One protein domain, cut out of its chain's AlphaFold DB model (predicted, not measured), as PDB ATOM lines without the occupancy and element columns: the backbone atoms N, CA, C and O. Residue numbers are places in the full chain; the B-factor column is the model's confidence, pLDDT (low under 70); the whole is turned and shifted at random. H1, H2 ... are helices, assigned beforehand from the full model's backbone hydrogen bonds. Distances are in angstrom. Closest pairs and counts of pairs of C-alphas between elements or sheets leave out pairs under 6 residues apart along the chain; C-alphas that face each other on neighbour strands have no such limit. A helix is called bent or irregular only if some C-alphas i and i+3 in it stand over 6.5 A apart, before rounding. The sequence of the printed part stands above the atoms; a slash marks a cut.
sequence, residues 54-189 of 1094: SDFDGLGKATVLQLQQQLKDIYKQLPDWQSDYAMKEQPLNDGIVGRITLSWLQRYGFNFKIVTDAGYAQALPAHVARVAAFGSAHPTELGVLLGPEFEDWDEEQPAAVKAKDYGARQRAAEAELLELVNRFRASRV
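This is residues 54 to 189 of the 1094 residues of an uncharacterized protein of Duganella sp. FT80W (UniProt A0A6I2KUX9). Two groups of helices sit end to end along the longest axis: in one, H1 and H4 cross, with H3 near H4 and the short H2 close to H1 and H3; in the other, H7 and H8 fold back as a helical hairpin with the short H5 and H6 close by. The last residues of H3, 112 to 113, reach the second group at H7, and the long link of residues 86 to 98 lies at the far end of the first group. The printed part has 136 residues with eight named helices, H1 to H8 in order along the chain, and no named strand, and its class is all helix. It is compact, with a radius of gyration of the C-alphas of 15.1 A, and spans 47 by 33 by 24 A.

H4, the longest helix, is residues 120 to 137 and 25.3 A long; its first C-alpha is at (145.096, 99.316, 115.595). H4 is irregular, but only just: C-alphas 122 and 125 are 6.8 A apart. H1, residues 61 to 75, begins at C-alpha 61 at (145.323, 81.813, 117.319) and measures 21.0 A. H2 is residues 79 to 85, 10.0 A, and H3 is residues 99 to 113, 20.4 A. H5 is residues 139 to 145, 10.1 A, and H6 is residues 148 to 155, 10.8 A. H7, residues 159 to 171, measures 18.4 A, and H8, residues 174 to 187, measures 19.7 A and ends at C-alpha 187 at (161.966, 115.730, 136.464).

H4 and H1 touch at a steep tilt of 42 degrees, the same way, with C-alphas 70 and 132 closest at 5.6 A. H4 and H3 are near each other. H2 touches no helix; it is close but not clearly touching to H1, where C-alphas 75 and 81 are closest at 6.2 A. H4 and H5 only just touch, with 3 pairs of C-alphas within 8 A, and only at the corner, Gly 135 and Leu 142 having the closest C-alphas at 5.3 A. H5 touches residues 178 to 181 of H8, the closest C-alphas being 141 and 181 at 6.5 A. H7 and H8 form a hairpin, opposite ways at 37 degrees, a tilt only just steep, with C-alphas 168 and 176 closest at 5.6 A. H3 touches H7 with residues 112 to 113 alone; C-alphas 112 and 169 are closest at 4.5 A. H6 and H7 only just touch, with 3 pairs of C-alphas within 8 A, the closest being 154 and 162 at 6.3 A. H1 and H8 are apart. Every O i to N i+4 pair is within hydrogen-bond range in H1, H2, H5, H6, H7 and H8; in H3 it is 9 of 11 and in H4 12 of 14.

The C-alphas of Glu 89 and Val 189, the two farthest apart, are 46.6 A from each other. The printed part has no cut, and the one long link is H2 to H3. Mean pLDDT of the printed part is 85.1; residues 86 to 91 and 186 to 189 are under 70.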
ATOM      1  N   SER A  54     135.898  92.176 120.117       88.50
ATOM      2  CA  SER A  54     135.584  92.051 118.687       88.50
ATOM      3  C   SER A  54     136.676  92.589 117.763       88.50
ATOM      4  O   SER A  54     136.771  92.185 116.610       88.50
ATOM      5  N   ASP A  55     137.520  93.497 118.258       87.81
ATOM      6  CA  ASP A  55     138.563  94.125 117.446       87.81
ATOM      7  C   ASP A  55     139.679  93.122 117.091       87.81
ATOM      8  O   ASP A  55     140.429  93.325 116.137       87.81
ATOM      9  N   PHE A  56     139.749  91.999 117.816       89.44
ATOM     10  CA  PHE A  56     140.744  90.942 117.641       89.44
ATOM     11  C   PHE A  56     140.210  89.687 116.937       89.44
ATOM     12  O   PHE A  56     140.972  88.735 116.767       89.44
ATOM     13  N   ASP A  57     138.953  89.680 116.475       84.81
ATOM     14  CA  ASP A  57     138.338  88.520 115.800       84.81
ATOM     15  C   ASP A  57     139.083  88.122 114.507       84.81
ATOM     16  O   ASP A  57     139.034  86.971 114.075       84.81
ATOM     17  N   GLY A  58     139.812  89.065 113.899       81.25
ATOM     18  CA  GLY A  58     140.651  88.837 112.719       81.25
ATOM     19  C   GLY A  58     142.065  88.309 113.005       81.25
ATOM     20  O   GLY A  58     142.809  88.071 112.053       81.25
ATOM     21  N   LEU A  59     142.475  88.145 114.272       87.19
ATOM     22  CA  LEU A  59     143.803  87.628 114.622       87.19
ATOM     23  C   LEU A  59     143.816  86.097 114.689       87.19
ATOM     24  O   LEU A  59     142.980  85.465 115.330       87.19
ATOM     25  N   GLY A  60     144.828  85.482 114.074       88.12
ATOM     26  CA  GLY A  60     145.037  84.041 114.177       88.12
ATOM     27  C   GLY A  60     145.415  83.613 115.600       88.12
ATOM     28  O   GLY A  60     146.128  84.325 116.308       88.12
ATOM     29  N   LYS A  61     145.017  82.396 115.996       87.56
ATOM     30  CA  LYS A  61     145.323  81.813 117.319       87.56
ATOM     31  C   LYS A  61     146.811  81.897 117.694       87.56
ATOM     32  O   LYS A  61     147.144  82.175 118.842       87.56
ATOM     33  N   ALA A  62     147.710  81.684 116.729       87.44
ATOM     34  CA  ALA A  62     149.156  81.784 116.943       87.44
ATOM     35  C   ALA A  62     149.594  83.204 117.348       87.44
ATOM     36  O   ALA A  62     150.391  83.368 118.267       87.44
ATOM     37  N   THR A  63     149.022  84.228 116.714       88.62
ATOM     38  CA  THR A  63     149.279  85.637 117.036       88.62
ATOM     39  C   THR A  63     148.763  85.987 118.429       88.62
ATOM     40  O   THR A  63     149.448  86.680 119.177       88.62
ATOM     41  N   VAL A  64     147.593  85.469 118.814       88.62
ATOM     42  CA  VAL A  64     147.025  85.700 120.152       88.62
ATOM     43  C   VAL A  64     147.856  85.018 121.244       88.62
ATOM     44  O   VAL A  64     148.108  85.631 122.277       88.62
ATOM     45  N   LEU A  65     148.354  83.798 121.009       86.94
ATOM     46  CA  LEU A  65     149.273  83.123 121.936       86.94
ATOM     47  C   LEU A  65     150.576  83.907 122.128       86.94
ATOM     48  O   LEU A  65     151.056  84.052 123.251       86.94
ATOM     49  N   GLN A  66     151.140  84.433 121.040       89.31
ATOM     50  CA  GLN A  66     152.348  85.253 121.107       89.31
ATOM     51  C   GLN A  66     152.102  86.550 121.889       89.31
ATOM     52  O   GLN A  66     152.899  86.907 122.754       89.31
ATOM     53  N   LEU A  67     150.976  87.216 121.630       90.44
ATOM     54  CA  LEU A  67     150.543  88.417 122.341       90.44
ATOM     55  C   LEU A  67     150.397  88.161 123.851       90.44
ATOM     56  O   LEU A  67     150.921  88.914 124.668       90.44
ATOM     57  N   GLN A  68     149.738  87.065 124.223       91.06
ATOM     58  CA  GLN A  68     149.574  86.607 125.602       91.06
ATOM     59  C   GLN A  68     150.917  86.334 126.304       91.06
ATOM     60  O   GLN A  68     151.135  86.781 127.433       91.06
ATOM     61  N   GLN A  69     151.846  85.660 125.620       89.44
ATOM     62  CA  GLN A  69     153.189  85.402 126.142       89.44
ATOM     63  C   GLN A  69     153.990  86.701 126.335       89.44
ATOM     64  O   GLN A  69     154.671  86.856 127.342       89.44
ATOM     65  N   GLN A  70     153.872  87.670 125.430       93.38
ATOM     66  CA  GLN A  70     154.567  88.954 125.566       93.38
ATOM     67  C   GLN A  70     153.973  89.825 126.680       93.38
ATOM     68  O   GLN A  70     154.714  90.481 127.409       93.38
ATOM     69  N   LEU A  71     152.651  89.790 126.880       92.19
ATOM     70  CA  LEU A  71     152.018  90.427 128.040       92.19
ATOM     71  C   LEU A  71     152.541  89.839 129.357       92.19
ATOM     72  O   LEU A  71     152.786  90.589 130.303       92.19
ATOM     73  N   LYS A  72     152.784  88.522 129.405       88.81
ATOM     74  CA  LYS A  72     153.434  87.875 130.551       88.81
ATOM     75  C   LYS A  72     154.822  88.442 130.803       88.81
ATOM     76  O   LYS A  72     155.149  88.736 131.949       88.81
ATOM     77  N   ASP A  73     155.621  88.627 129.761       87.25
ATOM     78  CA  ASP A  73     156.975  89.162 129.916       87.25
ATOM     79  C   ASP A  73     156.975  90.603 130.450       87.25
ATOM     80  O   ASP A  73     157.864  90.960 131.224       87.25
ATOM     81  N   ILE A  74     155.932  91.378 130.135       91.62
ATOM     82  CA  ILE A  74     155.749  92.761 130.595       91.62
ATOM     83  C   ILE A  74     155.230  92.828 132.041       91.62
ATOM     84  O   ILE A  74     155.709  93.641 132.829       91.62
ATOM     85  N   TYR A  75     154.259  91.984 132.410       91.50
ATOM     86  CA  TYR A  75     153.486  92.145 133.650       91.50
ATOM     87  C   TYR A  75     153.731  91.084 134.730       91.50
ATOM     88  O   TYR A  75     153.191  91.225 135.824       91.50
ATOM     89  N   LYS A  76     154.565  90.056 134.500       85.69
ATOM     90  CA  LYS A  76     154.804  88.940 135.453       85.69
ATOM     91  C   LYS A  76     155.160  89.341 136.892       85.69
ATOM     92  O   LYS A  76     154.960  88.538 137.804       85.69
ATOM     93  N   GLN A  77     155.707  90.540 137.093       81.25
ATOM     94  CA  GLN A  77     156.085  91.057 138.413       81.25
ATOM     95  C   GLN A  77     154.919  91.701 139.180       81.25
ATOM     96  O   GLN A  77     155.056  91.976 140.368       81.25
ATOM     97  N   LEU A  78     153.772  91.944 138.536       81.50
ATOM     98  CA  LEU A  78     152.614  92.536 139.195       81.50
ATOM     99  C   LEU A  78     151.806  91.470 139.968       81.50
ATOM    100  O   LEU A  78     151.492  90.417 139.405       81.50
ATOM    101  N   PRO A  79     151.423  91.725 141.236       77.12
ATOM    102  CA  PRO A  79     150.682  90.754 142.050       77.12
ATOM    103  C   PRO A  79     149.329  90.328 141.456       77.12
ATOM    104  O   PRO A  79     148.917  89.175 141.580       77.12
ATOM    105  N   ASP A  80     148.633  91.243 140.780       79.94
ATOM    106  CA  ASP A  80     147.353  90.972 140.119       79.94
ATOM    107  C   ASP A  80     147.517  90.145 138.834       79.94
ATOM    108  O   ASP A  80     146.688  89.272 138.574       79.94
ATOM    109  N   TRP A  81     148.622  90.313 138.095       84.06
ATOM    110  CA  TRP A  81     148.979  89.415 136.986       84.06
ATOM    111  C   TRP A  81     149.158  87.978 137.473       84.06
ATOM    112  O   TRP A  81     148.618  87.046 136.881       84.06
ATOM    113  N   GLN A  82     149.890  87.785 138.573       80.75
ATOM    114  CA  GLN A  82     150.125  86.455 139.144       80.75
ATOM    115  C   GLN A  82     148.818  85.795 139.603       80.75
ATOM    116  O   GLN A  82     148.630  84.595 139.396       80.75
ATOM    117  N   SER A  83     147.896  86.580 140.170       77.88
ATOM    118  CA  SER A  83     146.571  86.103 140.572       77.88
ATOM    119  C   SER A  83     145.712  85.674 139.377       77.88
ATOM    120  O   SER A  83     145.136  84.584 139.407       77.88
ATOM    121  N   ASP A  84     145.655  86.483 138.317       78.38
ATOM    122  CA  ASP A  84     144.859  86.187 137.119       78.38
ATOM    123  C   ASP A  84     145.455  85.038 136.288       78.38
ATOM    124  O   ASP A  84     144.714  84.217 135.743       78.38
ATOM    125  N   TYR A  85     146.786  84.916 136.250       72.81
ATOM    126  CA  TYR A  85     147.488  83.807 135.593       72.81
ATOM    127  C   TYR A  85     147.267  82.457 136.303       72.81
ATOM    128  O   TYR A  85     147.309  81.407 135.663       72.81
ATOM    129  N   ALA A  86     147.018  82.460 137.618       68.44
ATOM    130  CA  ALA A  86     146.841  81.249 138.425       68.44
ATOM    131  C   ALA A  86     145.421  80.640 138.371       68.44
ATOM    132  O   ALA A  86     145.195  79.560 138.928       68.44
ATOM    133  N   MET A  87     144.449  81.296 137.725       67.44
ATOM    134  CA  MET A  87     143.077  80.779 137.628       67.44
ATOM    135  C   MET A  87     143.006  79.567 136.681       67.44
ATOM    136  O   MET A  87     143.537  79.587 135.571       67.44
ATOM    137  N   LYS A  88     142.360  78.476 137.124       46.44
ATOM    138  CA  LYS A  88     142.200  77.242 136.329       46.44
ATOM    139  C   LYS A  88     141.360  77.521 135.067       46.44
ATOM    140  O   LYS A  88     140.330  78.172 135.175       46.44
ATOM    141  N   GLU A  89     141.813  76.978 133.925       56.19
ATOM    142  CA  GLU A  89     141.349  77.195 132.527       56.19
ATOM    143  C   GLU A  89     142.006  78.353 131.729       56.19
ATOM    144  O   GLU A  89     141.391  78.942 130.850       56.19
ATOM    145  N   GLN A  90     143.291  78.632 131.996       64.69
ATOM    146  CA  GLN A  90     144.300  79.238 131.088       64.69
ATOM    147  C   GLN A  90     143.905  80.449 130.186       64.69
ATOM    148  O   GLN A  90     144.326  80.533 129.034       64.69
ATOM    149  N   PRO A  91     143.219  81.483 130.712       65.44
ATOM    150  CA  PRO A  91     142.686  82.614 129.937       65.44
ATOM    151  C   PRO A  91     143.731  83.658 129.481       65.44
ATOM    152  O   PRO A  91     143.360  84.716 128.968       65.44
ATOM    153  N   LEU A  92     145.023  83.397 129.718       73.38
ATOM    154  CA  LEU A  92     146.187  84.213 129.333       73.38
ATOM    155  C   LEU A  92     147.242  83.389 128.573       73.38
ATOM    156  O   LEU A  92     148.380  83.826 128.445       73.38
ATOM    157  N   ASN A  93     146.900  82.183 128.116       79.56
ATOM    158  CA  ASN A  93     147.762  81.324 127.297       79.56
ATOM    159  C   ASN A  93     146.965  80.277 126.484       79.56
ATOM    160  O   ASN A  93     147.514  79.254 126.074       79.56
ATOM    161  N   ASP A  94     145.678  80.528 126.243       81.12
ATOM    162  CA  ASP A  94     144.747  79.690 125.472       81.12
ATOM    163  C   ASP A  94     144.682  80.062 123.977       81.12
ATOM    164  O   ASP A  94     144.132  79.311 123.159       81.12
ATOM    165  N   GLY A  95     145.268  81.200 123.596       82.25
ATOM    166  CA  GLY A  95     145.207  81.744 122.244       82.25
ATOM    167  C   GLY A  95     143.867  82.386 121.905       82.25
ATOM    168  O   GLY A  95     143.543  82.502 120.722       82.25
ATOM    169  N   ILE A  96     143.089  82.778 122.917       83.88
ATOM    170  CA  ILE A  96     141.798  83.450 122.771       83.88
ATOM    171  C   ILE A  96     141.853  84.777 123.534       83.88
ATOM    172  O   ILE A  96     142.261  84.840 124.690       83.88
ATOM    173  N   VAL A  97     141.385  85.867 122.918       86.19
ATOM    174  CA  VAL A  97     141.188  87.137 123.636       86.19
ATOM    175  C   VAL A  97     139.917  87.028 124.486       86.19
ATOM    176  O   VAL A  97     138.861  87.538 124.132       86.19
ATOM    177  N   GLY A  98     139.993  86.281 125.590       83.44
ATOM    178  CA  GLY A  98     138.920  86.153 126.578       83.44
ATOM    179  C   GLY A  98     138.824  87.376 127.498       83.44
ATOM    180  O   GLY A  98     139.592  88.327 127.374       83.44
ATOM    181  N   ARG A  99     137.912  87.352 128.479       82.44
ATOM    182  CA  ARG A  99     137.681  88.494 129.394       82.44
ATOM    183  C   ARG A  99     138.942  88.961 130.132       82.44
ATOM    184  O   ARG A  99     139.119  90.160 130.307       82.44
ATOM    185  N   ILE A 100     139.801  88.027 130.541       84.44
ATOM    186  CA  ILE A 100     141.038  88.329 131.276       84.44
ATOM    187  C   ILE A 100     142.122  88.839 130.318       84.44
ATOM    188  O   ILE A 100     142.704  89.889 130.564       84.44
ATOM    189  N   THR A 101     142.349  88.179 129.175       88.56
ATOM    190  CA  THR A 101     143.261  88.726 128.150       88.56
ATOM    191  C   THR A 101     142.828  90.132 127.722       88.56
ATOM    192  O   THR A 101     143.663  91.028 127.626       88.56
ATOM    193  N   LEU A 102     141.524  90.371 127.554       89.12
ATOM    194  CA  LEU A 102     140.987  91.690 127.232       89.12
ATOM    195  C   LEU A 102     141.278  92.725 128.326       89.12
ATOM    196  O   LEU A 102     141.698  93.828 127.991       89.12
ATOM    197  N   SER A 103     141.092  92.407 129.613       87.44
ATOM    198  CA  SER A 103     141.381  93.369 130.688       87.44
ATOM    199  C   SER A 103     142.859  93.759 130.723       87.44
ATOM    200  O   SER A 103     143.189  94.926 130.939       87.44
ATOM    201  N   TRP A 104     143.753  92.809 130.441       90.56
ATOM    202  CA  TRP A 104     145.187  93.073 130.334       90.56
ATOM    203  C   TRP A 104     145.550  93.867 129.079       90.56
ATOM    204  O   TRP A 104     146.379  94.769 129.167       90.56
ATOM    205  N   LEU A 105     144.879  93.636 127.948       91.56
ATOM    206  CA  LEU A 105     145.033  94.462 126.744       91.56
ATOM    207  C   LEU A 105     144.505  95.888 126.938       91.56
ATOM    208  O   LEU A 105     145.122  96.839 126.470       91.56
ATOM    209  N   GLN A 106     143.403  96.065 127.663       91.81
ATOM    210  CA  GLN A 106     142.870  97.387 127.998       91.81
ATOM    211  C   GLN A 106     143.806  98.154 128.933       91.81
ATOM    212  O   GLN A 106     143.983  99.361 128.768       91.81
ATOM    213  N   ARG A 107     144.426  97.467 129.897       90.31
ATOM    214  CA  ARG A 107     145.446  98.056 130.771       90.31
ATOM    215  C   ARG A 107     146.723  98.382 130.004       90.31
ATOM    216  O   ARG A 107     147.276  99.464 130.169       90.31
ATOM    217  N   TYR A 108     147.140  97.483 129.116       93.31
ATOM    218  CA  TYR A 108     148.243  97.714 128.193       93.31
ATOM    219  C   TYR A 108     147.978  98.892 127.255       93.31
ATOM    220  O   TYR A 108     148.906  99.598 126.904       93.31
ATOM    221  N   GLY A 109     146.724  99.116 126.859       91.94
ATOM    222  CA  GLY A 109     146.331 100.273 126.064       91.94
ATOM    223  C   GLY A 109     146.281 101.589 126.843       91.94
ATOM    224  O   GLY A 109     146.313 102.650 126.222       91.94
ATOM    225  N   PHE A 110     146.136 101.525 128.170       90.94
ATOM    226  CA  PHE A 110     146.098 102.686 129.061       90.94
ATOM    227  C   PHE A 110     147.504 103.155 129.439       90.94
ATOM    228  O   PHE A 110     147.882 104.282 129.116       90.94
ATOM    229  N   ASN A 111     148.310 102.247 130.006       90.44
ATOM    230  CA  ASN A 111     149.768 102.361 129.960       90.44
ATOM    231  C   ASN A 111     150.126 102.537 128.471       90.44
ATOM    232  O   ASN A 111     149.342 102.151 127.643       90.44
ATOM    233  N   PHE A 112     151.229 103.076 128.000       93.38
ATOM    234  CA  PHE A 112     151.515 103.156 126.539       93.38
ATOM    235  C   PHE A 112     150.533 103.946 125.624       93.38
ATOM    236  O   PHE A 112     150.877 104.199 124.472       93.38
ATOM    237  N   LYS A 113     149.366 104.399 126.109       92.75
ATOM    238  CA  LYS A 113     148.481 105.388 125.464       92.75
ATOM    239  C   LYS A 113     148.049 105.026 124.036       92.75
ATOM    240  O   LYS A 113     148.043 105.879 123.149       92.75
ATOM    241  N   ILE A 114     147.671 103.769 123.804       93.38
ATOM    242  CA  ILE A 114     147.309 103.260 122.471       93.38
ATOM    243  C   ILE A 114     146.074 103.981 121.907       93.38
ATOM    244  O   ILE A 114     145.013 104.019 122.534       93.38
ATOM    245  N   VAL A 115     146.193 104.508 120.688       89.88
ATOM    246  CA  VAL A 115     145.062 105.063 119.930       89.88
ATOM    247  C   VAL A 115     144.311 103.920 119.246       89.88
ATOM    248  O   VAL A 115     144.917 102.989 118.729       89.88
ATOM    249  N   THR A 116     142.981 103.971 119.282       90.38
ATOM    250  CA  THR A 116     142.089 102.925 118.743       90.38
ATOM    251  C   THR A 116     141.511 103.342 117.388       90.38
ATOM    252  O   THR A 116     140.300 103.447 117.211       90.38
ATOM    253  N   ASP A 117     142.389 103.646 116.434       86.00
ATOM    254  CA  ASP A 117     142.044 103.991 115.052       86.00
ATOM    255  C   ASP A 117     141.896 102.747 114.153       86.00
ATOM    256  O   ASP A 117     142.101 101.605 114.568       86.00
ATOM    257  N   ALA A 118     141.471 102.932 112.901       80.94
ATOM    258  CA  ALA A 118     141.229 101.811 111.997       80.94
ATOM    259  C   ALA A 118     142.518 100.992 111.764       80.94
ATOM    260  O   ALA A 118     143.480 101.488 111.189       80.94
ATOM    261  N   GLY A 119     142.514  99.721 112.184       81.31
ATOM    262  CA  GLY A 119     143.654  98.805 112.039       81.31
ATOM    263  C   GLY A 119     144.543  98.658 113.281       81.31
ATOM    264  O   GLY A 119     145.445  97.818 113.265       81.31
ATOM    265  N   TYR A 120     144.268  99.376 114.379       89.12
ATOM    266  CA  TYR A 120     145.096  99.316 115.595       89.12
ATOM    267  C   TYR A 120     145.263  97.884 116.138       89.12
ATOM    268  O   TYR A 120     146.352  97.498 116.559       89.12
ATOM    269  N   ALA A 121     144.211  97.058 116.080       87.31
ATOM    270  CA  ALA A 121     144.234  95.692 116.595       87.31
ATOM    271  C   ALA A 121     145.195  94.769 115.820       87.31
ATOM    272  O   ALA A 121     145.740  93.829 116.397       87.31
ATOM    273  N   GLN A 122     145.461  95.066 114.541       86.88
ATOM    274  CA  GLN A 122     146.458  94.356 113.731       86.88
ATOM    275  C   GLN A 122     147.887  94.830 114.035       86.88
ATOM    276  O   GLN A 122     148.826  94.038 113.967       86.88
ATOM    277  N   ALA A 123     148.060  96.101 114.408       87.25
ATOM    278  CA  ALA A 123     149.355  96.679 114.770       87.25
ATOM    279  C   ALA A 123     149.763  96.395 116.230       87.25
ATOM    280  O   ALA A 123     150.957  96.367 116.550       87.25
ATOM    281  N   LEU A 124     148.789  96.158 117.116       91.31
ATOM    282  CA  LEU A 124     149.003  95.994 118.554       91.31
ATOM    283  C   LEU A 124     149.971  94.848 118.913       91.31
ATOM    284  O   LEU A 124     150.849  95.089 119.741       91.31
ATOM    285  N   PRO A 125     149.922  93.650 118.289       92.56
ATOM    286  CA  PRO A 125     150.895  92.591 118.573       92.56
ATOM    287  C   PRO A 125     152.345  93.007 118.309       92.56
ATOM    288  O   PRO A 125     153.229  92.710 119.108       92.56
ATOM    289  N   ALA A 126     152.602  93.756 117.234       91.06
ATOM    290  CA  ALA A 126     153.945  94.251 116.935       91.06
ATOM    291  C   ALA A 126     154.412  95.304 117.955       91.06
ATOM    292  O   ALA A 126     155.598  95.372 118.274       91.06
ATOM    293  N   HIS A 127     153.491  96.116 118.480       95.00
ATOM    294  CA  HIS A 127     153.784  97.068 119.549       95.00
ATOM    295  C   HIS A 127     154.117  96.357 120.871       95.00
ATOM    296  O   HIS A 127     155.138  96.645 121.495       95.00
ATOM    297  N   VAL A 128     153.305  95.368 121.256       94.94
ATOM    298  CA  VAL A 128     153.514  94.547 122.462       94.94
ATOM    299  C   VAL A 128     154.842  93.798 122.381       94.94
ATOM    300  O   VAL A 128     155.585  93.775 123.360       94.94
ATOM    301  N   ALA A 129     155.209  93.302 121.198       92.81
ATOM    302  CA  ALA A 129     156.511  92.693 120.952       92.81
ATOM    303  C   ALA A 129     157.684  93.651 121.219       92.81
ATOM    304  O   ALA A 129     158.652  93.253 121.867       92.81
ATOM    305  N   ARG A 130     157.598  94.914 120.768       94.62
ATOM    306  CA  ARG A 130     158.645  95.921 121.022       94.62
ATOM    307  C   ARG A 130     158.780  96.243 122.507       94.62
ATOM    308  O   ARG A 130     159.895  96.292 123.013       94.62
ATOM    309  N   VAL A 131     157.663  96.392 123.220       94.88
ATOM    310  CA  VAL A 131     157.684  96.650 124.670       94.88
ATOM    311  C   VAL A 131     158.191  95.439 125.459       94.88
ATOM    312  O   VAL A 131     158.925  95.614 126.425       94.88
ATOM    313  N   ALA A 132     157.861  94.211 125.053       92.81
ATOM    314  CA  ALA A 132     158.396  93.007 125.688       92.81
ATOM    315  C   ALA A 132     159.912  92.855 125.455       92.81
ATOM    316  O   ALA A 132     160.645  92.493 126.378       92.81
ATOM    317  N   ALA A 133     160.398  93.188 124.253       92.06
ATOM    318  CA  ALA A 133     161.831  93.251 123.961       92.06
ATOM    319  C   ALA A 133     162.527  94.329 124.807       92.06
ATOM    320  O   ALA A 133     163.545  94.048 125.438       92.06
ATOM    321  N   PHE A 134     161.922  95.518 124.912       92.88
ATOM    322  CA  PHE A 134     162.386  96.585 125.799       92.88
ATOM    323  C   PHE A 134     162.438  96.128 127.260       92.88
ATOM    324  O   PHE A 134     163.459  96.297 127.908       92.88
ATOM    325  N   GLY A 135     161.387  95.484 127.770       88.06
ATOM    326  CA  GLY A 135     161.346  94.956 129.136       88.06
ATOM    327  C   GLY A 135     162.361  93.855 129.418       88.06
ATOM    328  O   GLY A 135     162.794  93.693 130.555       88.06
ATOM    329  N   SER A 136     162.755  93.110 128.384       85.12
ATOM    330  CA  SER A 136     163.807  92.098 128.489       85.12
ATOM    331  C   SER A 136     165.201  92.728 128.552       85.12
ATOM    332  O   SER A 136     166.053  92.221 129.275       85.12
ATOM    333  N   ALA A 137     165.428  93.830 127.827       87.38
ATOM    334  CA  ALA A 137     166.695  94.563 127.826       87.38
ATOM    335  C   ALA A 137     166.838  95.536 129.017       87.38
ATOM    336  O   ALA A 137     167.929  95.675 129.564       87.38
ATOM    337  N   HIS A 138     165.736  96.162 129.444       88.00
ATOM    338  CA  HIS A 138     165.671  97.257 130.426       88.00
ATOM    339  C   HIS A 138     164.550  97.019 131.462       88.00
ATOM    340  O   HIS A 138     163.542  97.736 131.491       88.00
ATOM    341  N   PRO A 139     164.663  95.980 132.313       86.00
ATOM    342  CA  PRO A 139     163.578  95.563 133.209       86.00
ATOM    343  C   PRO A 139     163.226  96.613 134.273       86.00
ATOM    344  O   PRO A 139     162.063  96.738 134.661       86.00
ATOM    345  N   THR A 140     164.206  97.393 134.735       80.75
ATOM    346  CA  THR A 140     164.009  98.460 135.724       80.75
ATOM    347  C   THR A 140     163.256  99.657 135.145       80.75
ATOM    348  O   THR A 140     162.370 100.214 135.789       80.75
ATOM    349  N   GLU A 141     163.565 100.031 133.908       89.56
ATOM    350  CA  GLU A 141     162.946 101.125 133.162       89.56
ATOM    351  C   GLU A 141     161.510 100.767 132.782       89.56
ATOM    352  O   GLU A 141     160.617 101.607 132.897       89.56
ATOM    353  N   LEU A 142     161.256  99.510 132.401       91.81
ATOM    354  CA  LEU A 142     159.891  99.037 132.197       91.81
ATOM    355  C   LEU A 142     159.079  99.113 133.500       91.81
ATOM    356  O   LEU A 142     157.935  99.557 133.468       91.81
ATOM    357  N   GLY A 143     159.669  98.745 134.643       83.44
ATOM    358  CA  GLY A 143     159.022  98.894 135.949       83.44
ATOM    359  C   GLY A 143     158.589 100.336 136.240       83.44
ATOM    360  O   GLY A 143     157.486 100.553 136.736       83.44
ATOM    361  N   VAL A 144     159.409 101.318 135.851       83.25
ATOM    362  CA  VAL A 144     159.072 102.747 135.949       83.25
ATOM    363  C   VAL A 144     157.878 103.105 135.061       83.25
ATOM    364  O   VAL A 144     156.923 103.696 135.553       83.25
ATOM    365  N   LEU A 145     157.889 102.708 133.782       89.88
ATOM    366  CA  LEU A 145     156.811 103.009 132.822       89.88
ATOM    367  C   LEU A 145     155.446 102.408 133.206       89.88
ATOM    368  O   LEU A 145     154.413 102.848 132.694       89.88
ATOM    369  N   LEU A 146     155.448 101.376 134.053       89.88
ATOM    370  CA  LEU A 146     154.252 100.701 134.561       89.88
ATOM    371  C   LEU A 146     153.812 101.204 135.949       89.88
ATOM    372  O   LEU A 146     152.778 100.753 136.446       89.88
ATOM    373  N   GLY A 147     154.586 102.091 136.583       81.44
ATOM    374  CA  GLY A 147     154.315 102.616 137.919       81.44
ATOM    375  C   GLY A 147     153.266 103.739 137.923       81.44
ATOM    376  O   GLY A 147     153.203 104.519 136.971       81.44
ATOM    377  N   PRO A 148     152.465 103.875 138.999       79.31
ATOM    378  CA  PRO A 148     151.428 104.907 139.081       79.31
ATOM    379  C   PRO A 148     152.039 106.311 139.100       79.31
ATOM    380  O   PRO A 148     151.544 107.224 138.457       79.31
ATOM    381  N   GLU A 149     153.189 106.458 139.752       77.38
ATOM    382  CA  GLU A 149     153.838 107.752 139.898       77.38
ATOM    383  C   GLU A 149     154.432 108.289 138.581       77.38
ATOM    384  O   GLU A 149     154.650 109.492 138.448       77.38
ATOM    385  N   PHE A 150     154.741 107.405 137.623       86.94
ATOM    386  CA  PHE A 150     155.127 107.803 136.266       86.94
ATOM    387  C   PHE A 150     153.917 108.314 135.488       86.94
ATOM    388  O   PHE A 150     154.017 109.312 134.783       86.94
ATOM    389  N   GLU A 151     152.779 107.640 135.640       84.69
ATOM    390  CA  GLU A 151     151.532 108.021 134.990       84.69
ATOM    391  C   GLU A 151     151.039 109.390 135.479       84.69
ATOM    392  O   GLU A 151     150.736 110.247 134.652       84.69
ATOM    393  N   ASP A 152     151.048 109.632 136.795       81.69
ATOM    394  CA  ASP A 152     150.671 110.927 137.378       81.69
ATOM    395  C   ASP A 152     151.585 112.056 136.870       81.69
ATOM    396  O   ASP A 152     151.118 113.117 136.454       81.69
ATOM    397  N   TRP A 153     152.895 111.799 136.810       88.88
ATOM    398  CA  TRP A 153     153.866 112.759 136.292       88.88
ATOM    399  C   TRP A 153     153.672 113.089 134.801       88.88
ATOM    400  O   TRP A 153     153.795 114.254 134.412       88.88
ATOM    401  N   ASP A 154     153.405 112.078 133.967       86.62
ATOM    402  CA  ASP A 154     153.157 112.235 132.525       86.62
ATOM    403  C   ASP A 154     151.870 113.057 132.299       86.62
ATOM    404  O   ASP A 154     151.817 113.928 131.429       86.62
ATOM    405  N   GLU A 155     150.843 112.868 133.143       85.94
ATOM    406  CA  GLU A 155     149.594 113.641 133.087       85.94
ATOM    407  C   GLU A 155     149.754 115.123 133.445       85.94
ATOM    408  O   GLU A 155     149.078 115.971 132.839       85.94
ATOM    409  N   GLU A 156     150.654 115.437 134.378       83.06
ATOM    410  CA  GLU A 156     150.975 116.795 134.831       83.06
ATOM    411  C   GLU A 156     151.829 117.594 133.825       83.06
ATOM    412  O   GLU A 156     151.994 118.809 133.977       83.06
ATOM    413  N   GLN A 157     152.345 116.957 132.765       87.31
ATOM    414  CA  GLN A 157     153.157 117.645 131.760       87.31
ATOM    415  C   GLN A 157     152.351 118.666 130.933       87.31
ATOM    416  O   GLN A 157     151.179 118.439 130.602       87.31
ATOM    417  N   PRO A 158     152.985 119.778 130.494       90.44
ATOM    418  CA  PRO A 158     152.377 120.704 129.544       90.44
ATOM    419  C   PRO A 158     151.879 119.974 128.292       90.44
ATOM    420  O   PRO A 158     152.544 119.067 127.794       90.44
ATOM    421  N   ALA A 159     150.744 120.405 127.730       86.75
ATOM    422  CA  ALA A 159     150.044 119.682 126.660       86.75
ATOM    423  C   ALA A 159     150.934 119.275 125.466       86.75
ATOM    424  O   ALA A 159     150.776 118.181 124.930       86.75
ATOM    425  N   ALA A 160     151.891 120.122 125.069       84.06
ATOM    426  CA  ALA A 160     152.829 119.823 123.985       84.06
ATOM    427  C   ALA A 160     153.842 118.715 124.343       84.06
ATOM    428  O   ALA A 160     154.173 117.887 123.497       84.06
ATOM    429  N   VAL A 161     154.313 118.688 125.593       84.00
ATOM    430  CA  VAL A 161     155.245 117.670 126.105       84.00
ATOM    431  C   VAL A 161     154.504 116.352 126.292       84.00
ATOM    432  O   VAL A 161     154.922 115.341 125.740       84.00
ATOM    433  N   LYS A 162     153.325 116.392 126.920       90.56
ATOM    434  CA  LYS A 162     152.448 115.228 127.071       90.56
ATOM    435  C   LYS A 162     152.112 114.560 125.733       90.56
ATOM    436  O   LYS A 162     152.181 113.343 125.602       90.56
ATOM    437  N   ALA A 163     151.812 115.347 124.697       89.12
ATOM    438  CA  ALA A 163     151.574 114.813 123.355       89.12
ATOM    439  C   ALA A 163     152.818 114.124 122.756       89.12
ATOM    440  O   ALA A 163     152.688 113.083 122.107       89.12
ATOM    441  N   LYS A 164     154.024 114.669 122.986       90.12
ATOM    442  CA  LYS A 164     155.290 114.033 122.579       90.12
ATOM    443  C   LYS A 164     155.501 112.706 123.321       90.12
ATOM    444  O   LYS A 164     155.900 111.722 122.697       90.12
ATOM    445  N   ASP A 165     155.195 112.671 124.610       91.31
ATOM    446  CA  ASP A 165     155.444 111.535 125.504       91.31
ATOM    447  C   ASP A 165     154.497 110.374 125.219       91.31
ATOM    448  O   ASP A 165     154.921 109.224 125.082       91.31
ATOM    449  N   TYR A 166     153.227 110.691 124.979       93.94
ATOM    450  CA  TYR A 166     152.254 109.736 124.469       93.94
ATOM    451  C   TYR A 166     152.683 109.177 123.108       93.94
ATOM    452  O   TYR A 166     152.579 107.974 122.880       93.94
ATOM    453  N   GLY A 167     153.226 110.017 122.220       92.38
ATOM    454  CA  GLY A 167     153.771 109.571 120.937       92.38
ATOM    455  C   GLY A 167     154.933 108.581 121.091       92.38
ATOM    456  O   GLY A 167     154.969 107.564 120.400       92.38
ATOM    457  N   ALA A 168     155.850 108.828 122.033       91.75
ATOM    458  CA  ALA A 168     156.945 107.904 122.347       91.75
ATOM    459  C   ALA A 168     156.424 106.555 122.867       91.75
ATOM    460  O   ALA A 168     156.857 105.486 122.425       91.75
ATOM    461  N   ARG A 169     155.425 106.611 123.749       93.19
ATOM    462  CA  ARG A 169     154.725 105.456 124.319       93.19
ATOM    463  C   ARG A 169     153.970 104.622 123.276       93.19
ATOM    464  O   ARG A 169     154.009 103.402 123.379       93.19
ATOM    465  N   GLN A 170     153.373 105.258 122.265       93.06
ATOM    466  CA  GLN A 170     152.653 104.617 121.150       93.06
ATOM    467  C   GLN A 170     153.567 104.029 120.070       93.06
ATOM    468  O   GLN A 170     153.160 103.148 119.309       93.06
ATOM    469  N   ARG A 171     154.792 104.546 119.933       92.12
ATOM    470  CA  ARG A 171     155.792 103.982 119.015       92.12
ATOM    471  C   ARG A 171     156.553 102.831 119.666       92.12
ATOM    472  O   ARG A 171     156.841 101.839 118.982       92.12
ATOM    473  N   ALA A 172     156.838 102.955 120.964       91.31
ATOM    474  CA  ALA A 172     157.668 102.046 121.750       91.31
ATOM    475  C   ALA A 172     159.054 101.811 121.123       91.31
ATOM    476  O   ALA A 172     159.533 100.680 121.040       91.31
ATOM    477  N   ALA A 173     159.686 102.883 120.635       92.12
ATOM    478  CA  ALA A 173     161.079 102.842 120.204       92.12
ATOM    479  C   ALA A 173     161.995 102.877 121.435       92.12
ATOM    480  O   ALA A 173     161.820 103.728 122.302       92.12
ATOM    481  N   GLU A 174     162.978 101.976 121.509       88.44
ATOM    482  CA  GLU A 174     163.845 101.809 122.687       88.44
ATOM    483  C   GLU A 174     164.501 103.123 123.138       88.44
ATOM    484  O   GLU A 174     164.392 103.492 124.306       88.44
ATOM    485  N   ALA A 175     165.101 103.872 122.209       87.06
ATOM    486  CA  ALA A 175     165.732 105.155 122.515       87.06
ATOM    487  C   ALA A 175     164.733 106.200 123.051       87.06
ATOM    488  O   ALA A 175     165.059 106.932 123.981       87.06
ATOM    489  N   GLU A 176     163.508 106.239 122.513       90.50
ATOM    490  CA  GLU A 176     162.467 107.181 122.954       90.50
ATOM    491  C   GLU A 176     161.909 106.802 124.333       90.50
ATOM    492  O   GLU A 176     161.656 107.681 125.156       90.50
ATOM    493  N   LEU A 177     161.752 105.503 124.618       91.12
ATOM    494  CA  LEU A 177     161.333 105.019 125.936       91.12
ATOM    495  C   LEU A 177     162.408 105.287 127.000       91.12
ATOM    496  O   LEU A 177     162.070 105.724 128.099       91.12
ATOM    497  N   LEU A 178     163.693 105.094 126.676       85.00
ATOM    498  CA  LEU A 178     164.799 105.459 127.568       85.00
ATOM    499  C   LEU A 178     164.870 106.970 127.798       85.00
ATOM    500  O   LEU A 178     165.018 107.395 128.941       85.00
ATOM    501  N   GLU A 179     164.731 107.793 126.752       86.38
ATOM    502  CA  GLU A 179     164.668 109.256 126.892       86.38
ATOM    503  C   GLU A 179     163.503 109.660 127.804       86.38
ATOM    504  O   GLU A 179     163.674 110.480 128.706       86.38
ATOM    505  N   LEU A 180     162.331 109.051 127.620       87.38
ATOM    506  CA  LEU A 180     161.147 109.313 128.427       87.38
ATOM    507  C   LEU A 180     161.364 108.954 129.905       87.38
ATOM    508  O   LEU A 180     161.105 109.789 130.774       87.38
ATOM    509  N   VAL A 181     161.909 107.768 130.193       83.94
ATOM    510  CA  VAL A 181     162.248 107.343 131.563       83.94
ATOM    511  C   VAL A 181     163.334 108.231 132.169       83.94
ATOM    512  O   VAL A 181     163.238 108.606 133.336       83.94
ATOM    513  N   ASN A 182     164.344 108.624 131.394       80.88
ATOM    514  CA  ASN A 182     165.401 109.515 131.865       80.88
ATOM    515  C   ASN A 182     164.873 110.919 132.160       80.88
ATOM    516  O   ASN A 182     165.279 111.507 133.157       80.88
ATOM    517  N   ARG A 183     163.928 111.439 131.369       85.25
ATOM    518  CA  ARG A 183     163.247 112.709 131.669       85.25
ATOM    519  C   ARG A 183     162.358 112.604 132.900       85.25
ATOM    520  O   ARG A 183     162.354 113.549 133.669       85.25
ATOM    521  N   PHE A 184     161.673 111.484 133.125       79.19
ATOM    522  CA  PHE A 184     160.955 111.246 134.382       79.19
ATOM    523  C   PHE A 184     161.906 111.188 135.588       79.19
ATOM    524  O   PHE A 184     161.660 111.789 136.629       79.19
ATOM    525  N   ARG A 185     163.047 110.505 135.452       73.44
ATOM    526  CA  ARG A 185     164.089 110.479 136.490       73.44
ATOM    527  C   ARG A 185     164.696 111.872 136.717       73.44
ATOM    528  O   ARG A 185     164.993 112.219 137.853       73.44
ATOM    529  N   ALA A 186     164.837 112.673 135.660       63.28
ATOM    530  CA  ALA A 186     165.369 114.035 135.700       63.28
ATOM    531  C   ALA A 186     164.331 115.113 136.066       63.28
ATOM    532  O   ALA A 186     164.708 116.218 136.429       63.28
ATOM    533  N   SER A 187     163.030 114.843 135.973       57.34
ATOM    534  CA  SER A 187     161.966 115.730 136.464       57.34
ATOM    535  C   SER A 187     161.703 115.500 137.948       57.34
ATOM    536  O   SER A 187     161.329 116.429 138.660       57.34
ATOM    537  N   ARG A 188     162.026 114.299 138.442       50.91
ATOM    538  CA  ARG A 188     162.229 114.002 139.862       50.91
ATOM    539  C   ARG A 188     163.496 114.620 140.434       50.91
ATOM    540  O   ARG A 188     164.062 114.084 141.381       50.91
ATOM    541  N   VAL A 189     163.875 115.799 139.940       40.47
ATOM    542  CA  VAL A 189     164.819 116.688 140.613       40.47
ATOM    543  C   VAL A 189     164.136 117.284 141.869       40.47
ATOM    544  O   VAL A 189     164.011 118.486 142.038       40.47
TER     545      VAL A 189